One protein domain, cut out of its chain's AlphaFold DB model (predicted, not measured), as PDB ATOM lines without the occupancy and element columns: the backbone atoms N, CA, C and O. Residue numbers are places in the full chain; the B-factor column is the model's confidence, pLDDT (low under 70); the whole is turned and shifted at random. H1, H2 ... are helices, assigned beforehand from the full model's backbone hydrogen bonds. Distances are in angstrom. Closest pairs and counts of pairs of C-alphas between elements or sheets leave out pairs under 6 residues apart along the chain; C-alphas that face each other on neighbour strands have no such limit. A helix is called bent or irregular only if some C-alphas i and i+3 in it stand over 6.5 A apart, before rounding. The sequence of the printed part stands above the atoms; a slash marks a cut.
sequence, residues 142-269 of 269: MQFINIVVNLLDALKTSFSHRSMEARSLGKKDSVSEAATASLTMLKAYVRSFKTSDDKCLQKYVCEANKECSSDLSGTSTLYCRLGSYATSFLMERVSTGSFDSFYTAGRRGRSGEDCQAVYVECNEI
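What this domain is: This is residues 142 to 269 of the 269 residues of an uncharacterized protein of Pediculus humanus subsp. corporis (UniProt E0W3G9). Four helices, H2, H3, H4 and H5, pack as an up-and-down bundle, and the long helix H1 runs back along H2 on the outer side of that bundle. H2, H3 and H4 pack on one another as a triangle, the shorter H5 lies over H3 and H4 on the side away from H2, the tiny H6 sits on H3, and residues 165 to 170, at the turn from H1 to H2, stick out from the rest. The printed part has 128 residues, with six named helices in the order H1 to H6 and no named strand: its class is all helix. It is compact, with a radius of gyration of the C-alphas of 14.6 A, and its C-alphas span 46 by 30 by 27 A, only just elongated.

Where its parts are: The printed part opens with H1, residues 142 to 167, the longest helix, 37.3 A from its first C-alpha at (-3.108, -26.374, 18.967) to its last at (5.724, 1.789, -3.918). After a short link of 6 residues comes H2, residues 174 to 192, 27.2 A long. H3, residues 198 to 215, follows and measures 25.9 A. H4, residues 221 to 238, measures 25.6 A. H5, residues 243 to 254, is 16.6 A long and ends with C-alpha 254 at (-10.345, -0.417, 13.305). H6, residues 259 to 262, is 5.1 A long and ends with C-alpha 262 at (-11.912, -4.766, 26.175). No helix is bent or irregular.

How they stand to each other: H3 is the hub, touching four other helices. H2 and H3 are a helical hairpin: they touch at a shallow tilt of 21 degrees, opposite ways, the closest C-alphas being those of Ala 188 and Tyr 204, 5.3 A apart. H3 and H4 are a second hairpin, opposite ways at a shallow tilt of 18 degrees; their closest C-alphas are those of Cys 212 and Cys 224, 5.9 A apart. H2 and H4 touch and run the same way at a shallow tilt of 27 degrees, the closest C-alphas being those of Ala 181 and Cys 224, at 5.8 A. H5 touches H3 with 32 pairs of C-alphas within 8 A, the closest those of Lys 210 and Gly 253 at 4.2 A; the two run the same way at 37 degrees, only just a steep tilt. H4 and H5 are a hairpin, opposite ways at 35.2 degrees, only just a steep tilt; H4 touches H5 with residues 228 to 236 alone, and the C-alphas of Ser 232 and Phe 246, the closest, are 5.1 A apart. H2 and H5 are apart. H1 and H2 are a hairpin at a shallow tilt of 13 degrees, opposite ways, with the C-alphas of Lys 156 and Thr 180 closest at 5.5 A; H1 is apart from H3, H4, H5 and H6. H6 touches H3, whose residues 203 to 207 alone take part; the closest C-alphas are those of Cys 206 and Cys 259, 5.7 A apart. In H2, H3 and H5 every O i to N i+4 pair is within hydrogen-bond range; in H1 20 of 22 are, in H4 13 of 14, and H6 is too short for such a pair.

The domain as a whole: The two C-alphas farthest apart are those of Leu 169 and Thr 240, at 47.0 A. The printed part has no cut, and residue 269 is the chain's last. No link is long: those from H2 to H3, H3 to H4, H4 to H5 and H5 to H6 are tight. Residues 165 to 170, of which 165 to 167 belong to H1, stand free. The mean pLDDT of the printed part is 78.6; it is under 70 at residues 142 to 143, 159 to 176, 215 to 221 and 268 to 269.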
ATOM      1  N   MET A 142      -3.723 -27.645  18.568       59.72
ATOM      2  CA  MET A 142      -3.108 -26.374  18.967       59.72
ATOM      3  C   MET A 142      -1.730 -26.108  18.331       59.72
ATOM      4  O   MET A 142      -1.453 -24.975  17.933       59.72
ATOM      5  N   GLN A 143      -0.867 -27.123  18.196       67.00
ATOM      6  CA  GLN A 143       0.454 -26.976  17.571       67.00
ATOM      7  C   GLN A 143       0.339 -26.716  16.069       67.00
ATOM      8  O   GLN A 143       1.037 -25.859  15.529       67.00
ATOM      9  N   PHE A 144      -0.591 -27.402  15.406       72.38
ATOM     10  CA  PHE A 144      -0.864 -27.190  13.988       72.38
ATOM     11  C   PHE A 144      -1.354 -25.761  13.714       72.38
ATOM     12  O   PHE A 144      -0.842 -25.095  12.816       72.38
ATOM     13  N   ILE A 145      -2.269 -25.239  14.541       73.56
ATOM     14  CA  ILE A 145      -2.761 -23.859  14.414       73.56
ATOM     15  C   ILE A 145      -1.611 -22.846  14.541       73.56
ATOM     16  O   ILE A 145      -1.548 -21.889  13.770       73.56
ATOM     17  N   ASN A 146      -0.672 -23.058  15.469       76.75
ATOM     18  CA  ASN A 146       0.498 -22.185  15.622       76.75
ATOM     19  C   ASN A 146       1.387 -22.172  14.372       76.75
ATOM     20  O   ASN A 146       1.820 -21.104  13.941       76.75
ATOM     21  N   ILE A 147       1.620 -23.336  13.759       78.94
ATOM     22  CA  ILE A 147       2.396 -23.443  12.515       78.94
ATOM     23  C   ILE A 147       1.710 -22.663  11.389       78.94
ATOM     24  O   ILE A 147       2.369 -21.896  10.686       78.94
ATOM     25  N   VAL A 148       0.388 -22.807  11.241       77.94
ATOM     26  CA  VAL A 148      -0.374 -22.086  10.212       77.94
ATOM     27  C   VAL A 148      -0.308 -20.577  10.442       77.94
ATOM     28  O   VAL A 148      -0.010 -19.844   9.506       77.94
ATOM     29  N   VAL A 149      -0.516 -20.099  11.672       82.00
ATOM     30  CA  VAL A 149      -0.419 -18.664  12.002       82.00
ATOM     31  C   VAL A 149       0.969 -18.108  11.673       82.00
ATOM     32  O   VAL A 149       1.059 -17.068  11.024       82.00
ATOM     33  N   ASN A 150       2.038 -18.824  12.029       84.81
ATOM     34  CA  ASN A 150       3.408 -18.416  11.710       84.81
ATOM     35  C   ASN A 150       3.653 -18.347  10.196       84.81
ATOM     36  O   ASN A 150       4.315 -17.430   9.706       84.81
ATOM     37  N   LEU A 151       3.097 -19.294   9.438       79.06
ATOM     38  CA  LEU A 151       3.197 -19.296   7.981       79.06
ATOM     39  C   LEU A 151       2.418 -18.130   7.364       79.06
ATOM     40  O   LEU A 151       2.916 -17.497   6.434       79.06
ATOM     41  N   LEU A 152       1.238 -17.802   7.898       80.69
ATOM     42  CA  LEU A 152       0.463 -16.631   7.478       80.69
ATOM     43  C   LEU A 152       1.224 -15.328   7.756       80.69
ATOM     44  O   LEU A 152       1.221 -14.441   6.905       80.69
ATOM     45  N   ASP A 153       1.925 -15.225   8.886       83.06
ATOM     46  CA  ASP A 153       2.753 -14.060   9.223       83.06
ATOM     47  C   ASP A 153       3.975 -13.924   8.300       83.06
ATOM     48  O   ASP A 153       4.269 -12.835   7.790       83.06
ATOM     49  N   ALA A 154       4.647 -15.036   7.992       76.88
ATOM     50  CA  ALA A 154       5.727 -15.058   7.008       76.88
ATOM     51  C   ALA A 154       5.224 -14.669   5.604       76.88
ATOM     52  O   ALA A 154       5.854 -13.879   4.894       76.88
ATOM     53  N   LEU A 155       4.052 -15.174   5.215       77.94
ATOM     54  CA  LEU A 155       3.428 -14.886   3.928       77.94
ATOM     55  C   LEU A 155       2.997 -13.415   3.824       77.94
ATOM     56  O   LEU A 155       3.280 -12.760   2.819       77.94
ATOM     57  N   LYS A 156       2.389 -12.866   4.882       79.12
ATOM     58  CA  LYS A 156       2.052 -11.442   5.003       79.12
ATOM     59  C   LYS A 156       3.299 -10.570   4.854       79.12
ATOM     60  O   LYS A 156       3.277  -9.611   4.084       79.12
ATOM     61  N   THR A 157       4.397 -10.931   5.524       79.19
ATOM     62  CA  THR A 157       5.690 -10.228   5.419       79.19
ATOM     63  C   THR A 157       6.220 -10.250   3.986       79.19
ATOM     64  O   THR A 157       6.696  -9.235   3.484       79.19
ATOM     65  N   SER A 158       6.067 -11.371   3.280       70.88
ATOM     66  CA  SER A 158       6.484 -11.500   1.883       70.88
ATOM     67  C   SER A 158       5.699 -10.592   0.924       70.88
ATOM     68  O   SER A 158       6.292  -9.917   0.077       70.88
ATOM     69  N   PHE A 159       4.371 -10.519   1.075       67.00
ATOM     70  CA  PHE A 159       3.530  -9.607   0.288       67.00
ATOM     71  C   PHE A 159       3.784  -8.138   0.644       67.00
ATOM     72  O   PHE A 159       3.865  -7.286  -0.247       67.00
ATOM     73  N   SER A 160       4.006  -7.853   1.928       66.50
ATOM     74  CA  SER A 160       4.385  -6.525   2.410       66.50
ATOM     75  C   SER A 160       5.721  -6.065   1.809       66.50
ATOM     76  O   SER A 160       5.788  -4.987   1.219       66.50
ATOM     77  N   HIS A 161       6.757  -6.911   1.818       57.56
ATOM     78  CA  HIS A 161       8.080  -6.582   1.274       57.56
ATOM     79  C   HIS A 161       8.043  -6.290  -0.233       57.56
ATOM     80  O   HIS A 161       8.647  -5.327  -0.703       57.56
ATOM     81  N   ARG A 162       7.274  -7.069  -1.004       54.62
ATOM     82  CA  ARG A 162       7.110  -6.837  -2.451       54.62
ATOM     83  C   ARG A 162       6.294  -5.584  -2.777       54.62
ATOM     84  O   ARG A 162       6.511  -4.987  -3.824       54.62
ATOM     85  N   SER A 163       5.402  -5.159  -1.880       52.97
ATOM     86  CA  SER A 163       4.647  -3.906  -2.037       52.97
ATOM     87  C   SER A 163       5.495  -2.652  -1.799       52.97
ATOM     88  O   SER A 163       5.224  -1.601  -2.374       52.97
ATOM     89  N   MET A 164       6.546  -2.740  -0.977       50.75
ATOM     90  CA  MET A 164       7.440  -1.611  -0.683       50.75
ATOM     91  C   MET A 164       8.342  -1.278  -1.879       50.75
ATOM     92  O   MET A 164       8.544  -0.107  -2.198       50.75
ATOM     93  N   GLU A 165       8.819  -2.301  -2.594       49.47
ATOM     94  CA  GLU A 165       9.654  -2.145  -3.792       49.47
ATOM     95  C   GLU A 165       8.882  -1.494  -4.955       49.47
ATOM     96  O   GLU A 165       9.406  -0.610  -5.629       49.47
ATOM     97  N   ALA A 166       7.601  -1.825  -5.138       41.34
ATOM     98  CA  ALA A 166       6.753  -1.209  -6.164       41.34
ATOM     99  C   ALA A 166       6.126   0.142  -5.740       41.34
ATOM    100  O   ALA A 166       5.877   0.991  -6.603       41.34
ATOM    101  N   ARG A 167       6.009   0.430  -4.432       48.28
ATOM    102  CA  ARG A 167       5.724   1.789  -3.918       48.28
ATOM    103  C   ARG A 167       6.836   2.791  -4.240       48.28
ATOM    104  O   ARG A 167       6.525   3.955  -4.490       48.28
ATOM    105  N   SER A 168       8.097   2.352  -4.311       49.62
ATOM    106  CA  SER A 168       9.231   3.207  -4.715       49.62
ATOM    107  C   SER A 168       9.117   3.740  -6.155       49.62
ATOM    108  O   SER A 168       9.697   4.770  -6.484       49.62
ATOM    109  N   LEU A 169       8.287   3.096  -6.986       52.28
ATOM    110  CA  LEU A 169       7.974   3.496  -8.362       52.28
ATOM    111  C   LEU A 169       6.673   4.319  -8.477       52.28
ATOM    112  O   LEU A 169       6.191   4.565  -9.581       52.28
ATOM    113  N   GLY A 170       6.070   4.733  -7.354       51.12
ATOM    114  CA  GLY A 170       4.866   5.573  -7.330       51.12
ATOM    115  C   GLY A 170       3.562   4.858  -7.715       51.12
ATOM    116  O   GLY A 170       2.528   5.509  -7.874       51.12
ATOM    117  N   LYS A 171       3.573   3.525  -7.854       53.78
ATOM    118  CA  LYS A 171       2.395   2.730  -8.229       53.78
ATOM    119  C   LYS A 171       1.769   2.097  -6.982       53.78
ATOM    120  O   LYS A 171       2.424   1.374  -6.240       53.78
ATOM    121  N   LYS A 172       0.490   2.389  -6.724       56.50
ATOM    122  CA  LYS A 172      -0.278   1.782  -5.622       56.50
ATOM    123  C   LYS A 172      -0.567   0.308  -5.928       56.50
ATOM    124  O   LYS A 172      -1.391   0.017  -6.796       56.50
ATOM    125  N   ASP A 173       0.046  -0.612  -5.189       64.12
ATOM    126  CA  ASP A 173      -0.237  -2.050  -5.293       64.12
ATOM    127  C   ASP A 173      -1.477  -2.446  -4.483       64.12
ATOM    128  O   ASP A 173      -1.399  -3.109  -3.447       64.12
ATOM    129  N   SER A 174      -2.650  -2.073  -4.991       67.94
ATOM    130  CA  SER A 174      -3.954  -2.435  -4.411       67.94
ATOM    131  C   SER A 174      -4.126  -3.954  -4.222       67.94
ATOM    132  O   SER A 174      -4.736  -4.389  -3.250       67.94
ATOM    133  N   VAL A 175      -3.527  -4.766  -5.099       69.06
ATOM    134  CA  VAL A 175      -3.530  -6.240  -5.024       69.06
ATOM    135  C   VAL A 175      -2.752  -6.741  -3.803       69.06
ATOM    136  O   VAL A 175      -3.215  -7.649  -3.119       69.06
ATOM    137  N   SER A 176      -1.594  -6.142  -3.505       69.12
ATOM    138  CA  SER A 176      -0.799  -6.540  -2.339       69.12
ATOM    139  C   SER A 176      -1.447  -6.068  -1.036       69.12
ATOM    140  O   SER A 176      -1.506  -6.820  -0.070       69.12
ATOM    141  N   GLU A 177      -2.028  -4.862  -1.039       72.62
ATOM    142  CA  GLU A 177      -2.823  -4.341   0.083       72.62
ATOM    143  C   GLU A 177      -4.058  -5.209   0.376       72.62
ATOM    144  O   GLU A 177      -4.370  -5.486   1.532       72.62
ATOM    145  N   ALA A 178      -4.746  -5.689  -0.664       75.69
ATOM    146  CA  ALA A 178      -5.865  -6.611  -0.504       75.69
ATOM    147  C   ALA A 178      -5.413  -7.974   0.045       75.69
ATOM    148  O   ALA A 178      -6.095  -8.544   0.896       75.69
ATOM    149  N   ALA A 179      -4.263  -8.485  -0.405       76.62
ATOM    150  CA  ALA A 179      -3.717  -9.758   0.058       76.62
ATOM    151  C   ALA A 179      -3.275  -9.705   1.528       76.62
ATOM    152  O   ALA A 179      -3.547 -10.627   2.291       76.62
ATOM    153  N   THR A 180      -2.622  -8.627   1.966       77.69
ATOM    154  CA  THR A 180      -2.236  -8.477   3.379       77.69
ATOM    155  C   THR A 180      -3.460  -8.294   4.281       77.69
ATOM    156  O   THR A 180      -3.511  -8.868   5.373       77.69
ATOM    157  N   ALA A 181      -4.489  -7.579   3.813       81.56
ATOM    158  CA  ALA A 181      -5.773  -7.477   4.503       81.56
ATOM    159  C   ALA A 181      -6.502  -8.832   4.592       81.56
ATOM    160  O   ALA A 181      -7.034  -9.177   5.644       81.56
ATOM    161  N   SER A 182      -6.504  -9.646   3.533       81.12
ATOM    162  CA  SER A 182      -7.131 -10.973   3.587       81.12
ATOM    163  C   SER A 182      -6.358 -11.941   4.487       81.12
ATOM    164  O   SER A 182      -6.971 -12.697   5.237       81.12
ATOM    165  N   LEU A 183      -5.024 -11.873   4.485       81.12
ATOM    166  CA  LEU A 183      -4.156 -12.679   5.348       81.12
ATOM    167  C   LEU A 183      -4.350 -12.380   6.835       81.12
ATOM    168  O   LEU A 183      -4.448 -13.308   7.636       81.12
ATOM    169  N   THR A 184      -4.450 -11.104   7.211       87.00
ATOM    170  CA  THR A 184      -4.713 -10.702   8.608       87.00
ATOM    171  C   THR A 184      -6.080 -11.184   9.092       87.00
ATOM    172  O   THR A 184      -6.206 -11.702  10.200       87.00
ATOM    173  N   MET A 185      -7.095 -11.108   8.235       86.88
ATOM    174  CA  MET A 185      -8.434 -11.620   8.530       86.88
ATOM    175  C   MET A 185      -8.481 -13.152   8.610       86.88
ATOM    176  O   MET A 185      -9.110 -13.709   9.511       86.88
ATOM    177  N   LEU A 186      -7.774 -13.848   7.715       84.50
ATOM    178  CA  LEU A 186      -7.653 -15.307   7.737       84.50
ATOM    179  C   LEU A 186      -6.916 -15.789   8.991       84.50
ATOM    180  O   LEU A 186      -7.288 -16.800   9.576       84.50
ATOM    181  N   LYS A 187      -5.910 -15.041   9.447       86.44
ATOM    182  CA  LYS A 187      -5.206 -15.306  10.705       86.44
ATOM    183  C   LYS A 187      -6.155 -15.266  11.907       86.44
ATOM    184  O   LYS A 187      -6.063 -16.151  12.755       86.44
ATOM    185  N   ALA A 188      -7.093 -14.316  11.971       86.62
ATOM    186  CA  ALA A 188      -8.134 -14.314  13.008       86.62
ATOM    187  C   ALA A 188      -9.056 -15.534  12.921       86.62
ATOM    188  O   ALA A 188      -9.367 -16.129  13.949       86.62
ATOM    189  N   TYR A 189      -9.448 -15.937  11.712       84.00
ATOM    190  CA  TYR A 189     -10.249 -17.146  11.509       84.00
ATOM    191  C   TYR A 189      -9.496 -18.415  11.931       84.00
ATOM    192  O   TYR A 189     -10.030 -19.254  12.634       84.00
ATOM    193  N   VAL A 190      -8.213 -18.549  11.602       84.75
ATOM    194  CA  VAL A 190      -7.416 -19.703  12.048       84.75
ATOM    195  C   VAL A 190      -7.249 -19.715  13.573       84.75
ATOM    196  O   VAL A 190      -7.335 -20.770  14.198       84.75
ATOM    197  N   ARG A 191      -7.058 -18.545  14.199       84.50
ATOM    198  CA  ARG A 191      -7.018 -18.419  15.668       84.50
ATOM    199  C   ARG A 191      -8.356 -18.749  16.326       84.50
ATOM    200  O   ARG A 191      -8.351 -19.202  17.466       84.50
ATOM    201  N   SER A 192      -9.468 -18.593  15.608       83.31
ATOM    202  CA  SER A 192     -10.804 -18.922  16.100       83.31
ATOM    203  C   SER A 192     -10.933 -20.393  16.500       83.31
ATOM    204  O   SER A 192     -11.697 -20.706  17.394       83.31
ATOM    205  N   PHE A 193     -10.147 -21.298  15.912       83.12
ATOM    206  CA  PHE A 193     -10.167 -22.719  16.274       83.12
ATOM    207  C   PHE A 193      -9.493 -23.046  17.615       83.12
ATOM    208  O   PHE A 193      -9.570 -24.186  18.066       83.12
ATOM    209  N   LYS A 194      -8.815 -22.085  18.256       80.31
ATOM    210  CA  LYS A 194      -8.176 -22.302  19.566       80.31
ATOM    211  C   LYS A 194      -9.137 -22.200  20.744       80.31
ATOM    212  O   LYS A 194      -8.808 -22.664  21.829       80.31
ATOM    213  N   THR A 195     -10.279 -21.555  20.552       80.75
ATOM    214  CA  THR A 195     -11.238 -21.261  21.615       80.75
ATOM    215  C   THR A 195     -12.648 -21.362  21.067       80.75
ATOM    216  O   THR A 195     -12.910 -20.965  19.936       80.75
ATOM    217  N   SER A 196     -13.561 -21.871  21.883       78.81
ATOM    218  CA  SER A 196     -14.991 -21.865  21.568       78.81
ATOM    219  C   SER A 196     -15.712 -20.676  22.210       78.81
ATOM    220  O   SER A 196     -16.913 -20.522  22.015       78.81
ATOM    221  N   ASP A 197     -15.004 -19.845  22.982       85.88
ATOM    222  CA  ASP A 197     -15.600 -18.738  23.723       85.88
ATOM    223  C   ASP A 197     -15.844 -17.527  22.818       85.88
ATOM    224  O   ASP A 197     -14.916 -16.933  22.257       85.88
ATOM    225  N   ASP A 198     -17.102 -17.088  22.746       87.81
ATOM    226  CA  ASP A 198     -17.534 -15.969  21.898       87.81
ATOM    227  C   ASP A 198     -16.781 -14.662  22.202       87.81
ATOM    228  O   ASP A 198     -16.457 -13.893  21.294       87.81
ATOM    229  N   LYS A 199     -16.433 -14.410  23.471       88.62
ATOM    230  CA  LYS A 199     -15.645 -13.229  23.871       88.62
ATOM    231  C   LYS A 199     -14.201 -13.293  23.360       88.62
ATOM    232  O   LYS A 199     -13.650 -12.269  22.955       88.62
ATOM    233  N   CYS A 200     -13.598 -14.479  23.327       89.44
ATOM    234  CA  CYS A 200     -12.220 -14.666  22.866       89.44
ATOM    235  C   CYS A 200     -12.139 -14.636  21.343       89.44
ATOM    236  O   CYS A 200     -11.214 -14.064  20.768       89.44
ATOM    237  N   LEU A 201     -13.182 -15.132  20.686       89.06
ATOM    238  CA  LEU A 201     -13.389 -14.956  19.256       89.06
ATOM    239  C   LEU A 201     -13.500 -13.472  18.882       89.06
ATOM    240  O   LEU A 201     -12.793 -13.012  17.983       89.06
ATOM    241  N   GLN A 202     -14.302 -12.692  19.614       91.50
ATOM    242  CA  GLN A 202     -14.397 -11.241  19.413       91.50
ATOM    243  C   GLN A 202     -13.048 -10.530  19.604       91.50
ATOM    244  O   GLN A 202     -12.725  -9.625  18.828       91.50
ATOM    245  N   LYS A 203     -12.226 -10.966  20.570       91.75
ATOM    246  CA  LYS A 203     -10.853 -10.466  20.739       91.75
ATOM    247  C   LYS A 203     -10.018 -10.683  19.479       91.75
ATOM    248  O   LYS A 203      -9.429  -9.722  18.984       91.75
ATOM    249  N   TYR A 204     -10.001 -11.896  18.921       90.56
ATOM    250  CA  TYR A 204      -9.232 -12.184  17.705       90.56
ATOM    251  C   TYR A 204      -9.694 -11.352  16.504       90.56
ATOM    252  O   TYR A 204      -8.856 -10.874  15.734       90.56
ATOM    253  N   VAL A 205     -11.004 -11.113  16.362       90.94
ATOM    254  CA  VAL A 205     -11.534 -10.194  15.338       90.94
ATOM    255  C   VAL A 205     -11.037  -8.781  15.561       90.94
ATOM    256  O   VAL A 205     -10.586  -8.137  14.615       90.94
ATOM    257  N   CYS A 206     -11.138  -8.283  16.791       93.25
ATOM    258  CA  CYS A 206     -10.714  -6.937  17.139       93.25
ATOM    259  C   CYS A 206      -9.221  -6.743  16.836       93.25
ATOM    260  O   CYS A 206      -8.859  -5.795  16.140       93.25
ATOM    261  N   GLU A 207      -8.362  -7.670  17.269       91.44
ATOM    262  CA  GLU A 207      -6.911  -7.600  17.062       91.44
ATOM    263  C   GLU A 207      -6.534  -7.614  15.578       91.44
ATOM    264  O   GLU A 207      -5.781  -6.749  15.134       91.44
ATOM    265  N   ALA A 208      -7.106  -8.521  14.779       90.00
ATOM    266  CA  ALA A 208      -6.832  -8.555  13.342       90.00
ATOM    267  C   ALA A 208      -7.317  -7.294  12.618       90.00
ATOM    268  O   ALA A 208      -6.708  -6.849  11.648       90.00
ATOM    269  N   ASN A 209      -8.404  -6.690  13.093       90.19
ATOM    270  CA  ASN A 209      -8.914  -5.439  12.552       90.19
ATOM    271  C   ASN A 209      -8.069  -4.228  12.922       90.19
ATOM    272  O   ASN A 209      -7.876  -3.354  12.075       90.19
ATOM    273  N   LYS A 210      -7.538  -4.211  14.145       90.75
ATOM    274  CA  LYS A 210      -6.539  -3.239  14.580       90.75
ATOM    275  C   LYS A 210      -5.288  -3.353  13.711       90.75
ATOM    276  O   LYS A 210      -4.919  -2.360  13.094       90.75
ATOM    277  N   GLU A 211      -4.749  -4.563  13.551       87.69
ATOM    278  CA  GLU A 211      -3.577  -4.880  12.715       87.69
ATOM    279  C   GLU A 211      -3.790  -4.496  11.237       87.69
ATOM    280  O   GLU A 211      -2.955  -3.839  10.621       87.69
ATOM    281  N   CYS A 212      -4.952  -4.824  10.662       86.25
ATOM    282  CA  CYS A 212      -5.287  -4.443   9.286       86.25
ATOM    283  C   CYS A 212      -5.348  -2.916   9.113       86.25
ATOM    284  O   CYS A 212      -4.899  -2.379   8.099       86.25
ATOM    285  N   SER A 213      -5.905  -2.207  10.102       85.00
ATOM    286  CA  SER A 213      -6.031  -0.748  10.060       85.00
ATOM    287  C   SER A 213      -4.727  -0.001  10.354       85.00
ATOM    288  O   SER A 213      -4.545   1.095   9.828       85.00
ATOM    289  N   SER A 214      -3.825  -0.579  11.154       80.31
ATOM    290  CA  SER A 214      -2.534   0.025  11.498       80.31
ATOM    291  C   SER A 214      -1.511  -0.109  10.376       80.31
ATOM    292  O   SER A 214      -0.726   0.810  10.153       80.31
ATOM    293  N   ASP A 215      -1.527  -1.228   9.651       66.69
ATOM    294  CA  ASP A 215      -0.452  -1.573   8.718       66.69
ATOM    295  C   ASP A 215      -0.588  -0.921   7.335       66.69
ATOM    296  O   ASP A 215       0.350  -0.960   6.533       66.69
ATOM    297  N   LEU A 216      -1.748  -0.345   7.000       65.25
ATOM    298  CA  LEU A 216      -1.991   0.173   5.659       65.25
ATOM    299  C   LEU A 216      -2.632   1.573   5.667       65.25
ATOM    300  O   LEU A 216      -3.712   1.784   6.217       65.25
ATOM    301  N   SER A 217      -2.024   2.520   4.948       56.19
ATOM    302  CA  SER A 217      -2.474   3.916   4.855       56.19
ATOM    303  C   SER A 217      -3.479   4.166   3.710       56.19
ATOM    304  O   SER A 217      -3.168   3.994   2.532       56.19
ATOM    305  N   GLY A 218      -4.675   4.675   4.036       56.84
ATOM    306  CA  GLY A 218      -5.596   5.331   3.090       56.84
ATOM    307  C   GLY A 218      -6.556   4.412   2.315       56.84
ATOM    308  O   GLY A 218      -7.734   4.318   2.665       56.84
ATOM    309  N   THR A 219      -6.092   3.764   1.239       53.94
ATOM    310  CA  THR A 219      -6.924   2.956   0.305       53.94
ATOM    311  C   THR A 219      -7.297   1.571   0.837       53.94
ATOM    312  O   THR A 219      -8.312   0.986   0.466       53.94
ATOM    313  N   SER A 220      -6.506   1.087   1.773       60.31
ATOM    314  CA  SER A 220      -6.624  -0.172   2.498       60.31
ATOM    315  C   SER A 220      -7.795  -0.289   3.463       60.31
ATOM    316  O   SER A 220      -8.235  -1.392   3.786       60.31
ATOM    317  N   THR A 221      -8.325   0.847   3.910       68.94
ATOM    318  CA  THR A 221      -9.444   0.893   4.856       68.94
ATOM    319  C   THR A 221     -10.691   0.213   4.291       68.94
ATOM    320  O   THR A 221     -11.473  -0.363   5.050       68.94
ATOM    321  N   LEU A 222     -10.855   0.214   2.963       78.69
ATOM    322  CA  LEU A 222     -11.926  -0.505   2.282       78.69
ATOM    323  C   LEU A 222     -11.735  -2.027   2.366       78.69
ATOM    324  O   LEU A 222     -12.685  -2.728   2.708       78.69
ATOM    325  N   TYR A 223     -10.523  -2.534   2.120       82.38
ATOM    326  CA  TYR A 223     -10.234  -3.970   2.217       82.38
ATOM    327  C   TYR A 223     -10.368  -4.477   3.642       82.38
ATOM    328  O   TYR A 223     -10.968  -5.526   3.846       82.38
ATOM    329  N   CYS A 224      -9.919  -3.703   4.632       84.69
ATOM    330  CA  CYS A 224     -10.162  -4.048   6.025       84.69
ATOM    331  C   CYS A 224     -11.659  -4.076   6.323       84.69
ATOM    332  O   CYS A 224     -12.113  -5.018   6.949       84.69
ATOM    333  N   ARG A 225     -12.458  -3.114   5.833       86.75
ATOM    334  CA  ARG A 225     -13.919  -3.111   6.046       86.75
ATOM    335  C   ARG A 225     -14.625  -4.331   5.468       86.75
ATOM    336  O   ARG A 225     -15.465  -4.915   6.152       86.75
ATOM    337  N   LEU A 226     -14.286  -4.691   4.232       86.12
ATOM    338  CA  LEU A 226     -14.817  -5.881   3.565       86.12
ATOM    339  C   LEU A 226     -14.330  -7.160   4.251       86.12
ATOM    340  O   LEU A 226     -15.120  -8.067   4.490       86.12
ATOM    341  N   GLY A 227     -13.056  -7.188   4.636       85.12
ATOM    342  CA  GLY A 227     -12.446  -8.267   5.398       85.12
ATOM    343  C   GLY A 227     -13.164  -8.513   6.720       85.12
ATOM    344  O   GLY A 227     -13.580  -9.634   6.974       85.12
ATOM    345  N   SER A 228     -13.430  -7.474   7.518       86.88
ATOM    346  CA  SER A 228     -14.160  -7.648   8.780       86.88
ATOM    347  C   SER A 228     -15.577  -8.152   8.565       86.88
ATOM    348  O   SER A 228     -16.057  -8.925   9.386       86.88
ATOM    349  N   TYR A 229     -16.258  -7.710   7.504       87.44
ATOM    350  CA  TYR A 229     -17.589  -8.217   7.172       87.44
ATOM    351  C   TYR A 229     -17.531  -9.719   6.871       87.44
ATOM    352  O   TYR A 229     -18.246 -10.498   7.493       87.44
ATOM    353  N   ALA A 230     -16.622 -10.129   5.983       87.62
ATOM    354  CA  ALA A 230     -16.443 -11.531   5.619       87.62
ATOM    355  C   ALA A 230     -16.050 -12.396   6.828       87.62
ATOM    356  O   ALA A 230     -16.638 -13.449   7.050       87.62
ATOM    357  N   THR A 231     -15.110 -11.933   7.654       84.06
ATOM    358  CA  THR A 231     -14.685 -12.641   8.867       84.06
ATOM    359  C   THR A 231     -15.806 -12.755   9.891       84.06
ATOM    360  O   THR A 231     -15.972 -13.822  10.467       84.06
ATOM    361  N   SER A 232     -16.613 -11.707  10.080       85.44
ATOM    362  CA  SER A 232     -17.762 -11.754  10.997       85.44
ATOM    363  C   SER A 232     -18.808 -12.769  10.530       85.44
ATOM    364  O   SER A 232     -19.339 -13.518  11.342       85.44
ATOM    365  N   PHE A 233     -19.048 -12.848   9.217       85.88
ATOM    366  CA  PHE A 233     -19.940 -13.847   8.625       85.88
ATOM    367  C   PHE A 233     -19.400 -15.275   8.776       85.88
ATOM    368  O   PHE A 233     -20.153 -16.188   9.094       85.88
ATOM    369  N   LEU A 234     -18.095 -15.485   8.575       82.75
ATOM    370  CA  LEU A 234     -17.470 -16.794   8.787       82.75
ATOM    371  C   LEU A 234     -17.473 -17.200  10.266       82.75
ATOM    372  O   LEU A 234     -17.662 -18.372  10.568       82.75
ATOM    373  N   MET A 235     -17.301 -16.248  11.186       82.88
ATOM    374  CA  MET A 235     -17.303 -16.521  12.625       82.88
ATOM    375  C   MET A 235     -18.665 -16.905  13.172       82.88
ATOM    376  O   MET A 235     -18.742 -17.833  13.966       82.88
ATOM    377  N   GLU A 236     -19.732 -16.297  12.665       85.62
ATOM    378  CA  GLU A 236     -21.100 -16.730  12.960       85.62
ATOM    379  C   GLU A 236     -21.361 -18.191  12.537       85.62
ATOM    380  O   GLU A 236     -22.242 -18.849  13.078       85.62
ATOM    381  N   ARG A 237     -20.589 -18.747  11.588       82.56
ATOM    382  CA  ARG A 237     -20.714 -20.164  11.194       82.56
ATOM    383  C   ARG A 237     -19.955 -21.130  12.094       82.56
ATOM    384  O   ARG A 237     -20.293 -22.310  12.100       82.56
ATOM    385  N   VAL A 238     -18.923 -20.661  12.790       78.06
ATOM    386  CA  VAL A 238     -18.072 -21.506  13.643       78.06
ATOM    387  C   VAL A 238     -18.317 -21.280  15.135       78.06
ATOM    388  O   VAL A 238     -17.728 -21.979  15.952       78.06
ATOM    389  N   SER A 239     -19.184 -20.335  15.500       83.88
ATOM    390  CA  SER A 239     -19.513 -19.994  16.884       83.88
ATOM    391  C   SER A 239     -21.007 -19.730  17.068       83.88
ATOM    392  O   SER A 239     -21.753 -19.550  16.109       83.88
ATOM    393  N   THR A 240     -21.449 -19.736  18.325       82.19
ATOM    394  CA  THR A 240     -22.820 -19.413  18.739       82.19
ATOM    395  C   THR A 240     -23.115 -17.911  18.782       82.19
ATOM    396  O   THR A 240     -24.266 -17.517  18.982       82.19
ATOM    397  N   GLY A 241     -22.094 -17.070  18.614       81.75
ATOM    398  CA  GLY A 241     -22.204 -15.620  18.631       81.75
ATOM    399  C   GLY A 241     -22.911 -15.061  17.396       81.75
ATOM    400  O   GLY A 241     -22.890 -15.638  16.312       81.75
ATOM    401  N   SER A 242     -23.519 -13.886  17.548       89.88
ATOM    402  CA  SER A 242     -24.182 -13.195  16.436       89.88
ATOM    403  C   SER A 242     -23.187 -12.440  15.557       89.88
ATOM    404  O   SER A 242     -22.215 -11.865  16.063       89.88
ATOM    405  N   PHE A 243     -23.479 -12.338  14.256       90.50
ATOM    406  CA  PHE A 243     -22.713 -11.507  13.320       90.50
ATOM    407  C   PHE A 243     -22.440 -10.088  13.846       90.50
ATOM    408  O   PHE A 243     -21.316  -9.596  13.744       90.50
ATOM    409  N   ASP A 244     -23.449  -9.428  14.431       92.56
ATOM    410  CA  ASP A 244     -23.341  -8.039  14.898       92.56
ATOM    411  C   ASP A 244     -22.305  -7.879  16.020       92.56
ATOM    412  O   ASP A 244     -21.564  -6.892  16.058       92.56
ATOM    413  N   SER A 245     -22.180  -8.891  16.887       91.38
ATOM    414  CA  SER A 245     -21.182  -8.897  17.959       91.38
ATOM    415  C   SER A 245     -19.751  -8.940  17.408       91.38
ATOM    416  O   SER A 245     -18.906  -8.135  17.809       91.38
ATOM    417  N   PHE A 246     -19.495  -9.797  16.415       91.31
ATOM    418  CA  PHE A 246     -18.198  -9.898  15.744       91.31
ATOM    419  C   PHE A 246     -17.902  -8.671  14.883       91.31
ATOM    420  O   PHE A 246     -16.795  -8.128  14.925       91.31
ATOM    421  N   TYR A 247     -18.901  -8.162  14.164       92.19
ATOM    422  CA  TYR A 247     -18.747  -6.977  13.328       92.19
ATOM    423  C   TYR A 247     -18.448  -5.726  14.162       92.19
ATOM    424  O   TYR A 247     -17.580  -4.920  13.801       92.19
ATOM    425  N   THR A 248     -19.112  -5.584  15.312       92.25
ATOM    426  CA  THR A 248     -18.857  -4.502  16.267       92.25
ATOM    427  C   THR A 248     -17.467  -4.625  16.887       92.25
ATOM    428  O   THR A 248     -16.753  -3.623  16.951       92.25
ATOM    429  N   ALA A 249     -17.026  -5.834  17.252       91.56
ATOM    430  CA  ALA A 249     -15.658  -6.077  17.719       91.56
ATOM    431  C   ALA A 249     -14.612  -5.675  16.663       91.56
ATOM    432  O   ALA A 249     -13.650  -4.965  16.958       91.56
ATOM    433  N   GLY A 250     -14.840  -6.031  15.395       91.19
ATOM    434  CA  GLY A 250     -13.979  -5.614  14.288       91.19
ATOM    435  C   GLY A 250     -13.983  -4.103  14.062       91.19
ATOM    436  O   GLY A 250     -12.947  -3.509  13.763       91.19
ATOM    437  N   ARG A 251     -15.127  -3.440  14.250       91.12
ATOM    438  CA  ARG A 251     -15.211  -1.977  14.186       91.12
ATOM    439  C   ARG A 251     -14.370  -1.306  15.274       91.12
ATOM    440  O   ARG A 251     -13.669  -0.359  14.926       91.12
ATOM    441  N   ARG A 252     -14.416  -1.804  16.514       91.19
ATOM    442  CA  ARG A 252     -13.600  -1.321  17.646       91.19
ATOM    443  C   ARG A 252     -12.100  -1.462  17.381       91.19
ATOM    444  O   ARG A 252     -11.331  -0.533  17.615       91.19
ATOM    445  N   GLY A 253     -11.693  -2.584  16.785       90.12
ATOM    446  CA  GLY A 253     -10.310  -2.788  16.350       90.12
ATOM    447  C   GLY A 253      -9.849  -1.725  15.349       90.12
ATOM    448  O   GLY A 253      -8.810  -1.100  15.537       90.12
ATOM    449  N   ARG A 254     -10.665  -1.439  14.323       88.31
ATOM    450  CA  ARG A 254     -10.345  -0.417  13.305       88.31
ATOM    451  C   ARG A 254     -10.340   1.020  13.836       88.31
ATOM    452  O   ARG A 254      -9.756   1.881  13.187       88.31
ATOM    453  N   SER A 255     -11.023   1.308  14.946       88.56
ATOM    454  CA  SER A 255     -10.947   2.622  15.604       88.56
ATOM    455  C   SER A 255      -9.702   2.785  16.476       88.56
ATOM    456  O   SER A 255      -9.491   3.870  17.009       88.56
ATOM    457  N   GLY A 256      -8.864   1.748  16.593       84.69
ATOM    458  CA  GLY A 256      -7.620   1.793  17.356       84.69
ATOM    459  C   GLY A 256      -7.798   1.558  18.857       84.69
ATOM    460  O   GLY A 256      -6.871   1.831  19.614       84.69
ATOM    461  N   GLU A 257      -8.951   1.045  19.296       87.19
ATOM    462  CA  GLU A 257      -9.177   0.704  20.705       87.19
ATOM    463  C   GLU A 257      -8.265  -0.458  21.154       87.19
ATOM    464  O   GLU A 257      -7.807  -1.281  20.350       87.19
ATOM    465  N   ASP A 258      -7.969  -0.544  22.452       89.12
ATOM    466  CA  ASP A 258      -7.198  -1.663  23.003       89.12
ATOM    467  C   ASP A 258      -8.069  -2.904  23.197       89.12
ATOM    468  O   ASP A 258      -8.703  -3.110  24.230       89.12
ATOM    469  N   CYS A 259      -8.045  -3.781  22.191       89.62
ATOM    470  CA  CYS A 259      -8.758  -5.059  22.188       89.62
ATOM    471  C   CYS A 259      -8.454  -5.929  23.420       89.62
ATOM    472  O   CYS A 259      -9.339  -6.619  23.915       89.62
ATOM    473  N   GLN A 260      -7.232  -5.872  23.956       86.50
ATOM    474  CA  GLN A 260      -6.849  -6.622  25.159       86.50
ATOM    475  C   GLN A 260      -7.477  -6.073  26.443       86.50
ATOM    476  O   GLN A 260      -7.745  -6.850  27.355       86.50
ATOM    477  N   ALA A 261      -7.724  -4.761  26.513       85.69
ATOM    478  CA  ALA A 261      -8.402  -4.134  27.646       85.69
ATOM    479  C   ALA A 261      -9.920  -4.377  27.595       85.69
ATOM    480  O   ALA A 261     -10.565  -4.515  28.629       85.69
ATOM    481  N   VAL A 262     -10.486  -4.472  26.388       85.94
ATOM    482  CA  VAL A 262     -11.912  -4.766  26.175       85.94
ATOM    483  C   VAL A 262     -12.234  -6.243  26.431       85.94
ATOM    484  O   VAL A 262     -13.298  -6.553  26.961       85.94
ATOM    485  N   TYR A 263     -11.319  -7.155  26.086       87.19
ATOM    486  CA  TYR A 263     -11.507  -8.606  26.190       87.19
ATOM    487  C   TYR A 263     -10.504  -9.255  27.158       87.19
ATOM    488  O   TYR A 263      -9.810 -10.214  26.814       87.19
ATOM    489  N   VAL A 264     -10.437  -8.725  28.382       83.31
ATOM    490  CA  VAL A 264      -9.515  -9.176  29.442       83.31
ATOM    491  C   VAL A 264      -9.699 -10.637  29.854       83.31
ATOM    492  O   VAL A 264      -8.723 -11.288  30.204       83.31
ATOM    493  N   GLU A 265     -10.913 -11.176  29.746       79.12
ATOM    494  CA  GLU A 265     -11.235 -12.578  30.072       79.12
ATOM    495  C   GLU A 265     -10.500 -13.593  29.177       79.12
ATOM    496  O   GLU A 265     -10.425 -14.771  29.500       79.12
ATOM    497  N   CYS A 266      -9.944 -13.122  28.060       80.50
ATOM    498  CA  CYS A 266      -9.270 -13.919  27.040       80.50
ATOM    499  C   CYS A 266      -7.776 -13.604  26.937       80.50
ATOM    500  O   CYS A 266      -7.114 -13.974  25.960       80.50
ATOM    501  N   ASN A 267      -7.240 -12.826  27.879       75.00
ATOM    502  CA  ASN A 267      -5.802 -12.717  28.057       75.00
ATOM    503  C   ASN A 267      -5.361 -13.981  28.796       75.00
ATOM    504  O   ASN A 267      -5.669 -14.146  29.972       75.00
ATOM    505  N   GLU A 268      -4.712 -14.891  28.067       60.69
ATOM    506  CA  GLU A 268      -3.997 -16.017  28.667       60.69
ATOM    507  C   GLU A 268      -3.070 -15.464  29.767       60.69
ATOM    508  O   GLU A 268      -2.349 -14.490  29.527       60.69
ATOM    509  N   ILE A 269      -3.163 -16.033  30.974       40.53
ATOM    510  CA  ILE A 269      -2.212 -15.819  32.076       40.53
ATOM    511  C   ILE A 269      -1.046 -16.782  31.871       40.53
ATOM    512  O   ILE A 269      -1.336 -17.966  31.578       40.53
TER     513      ILE A 269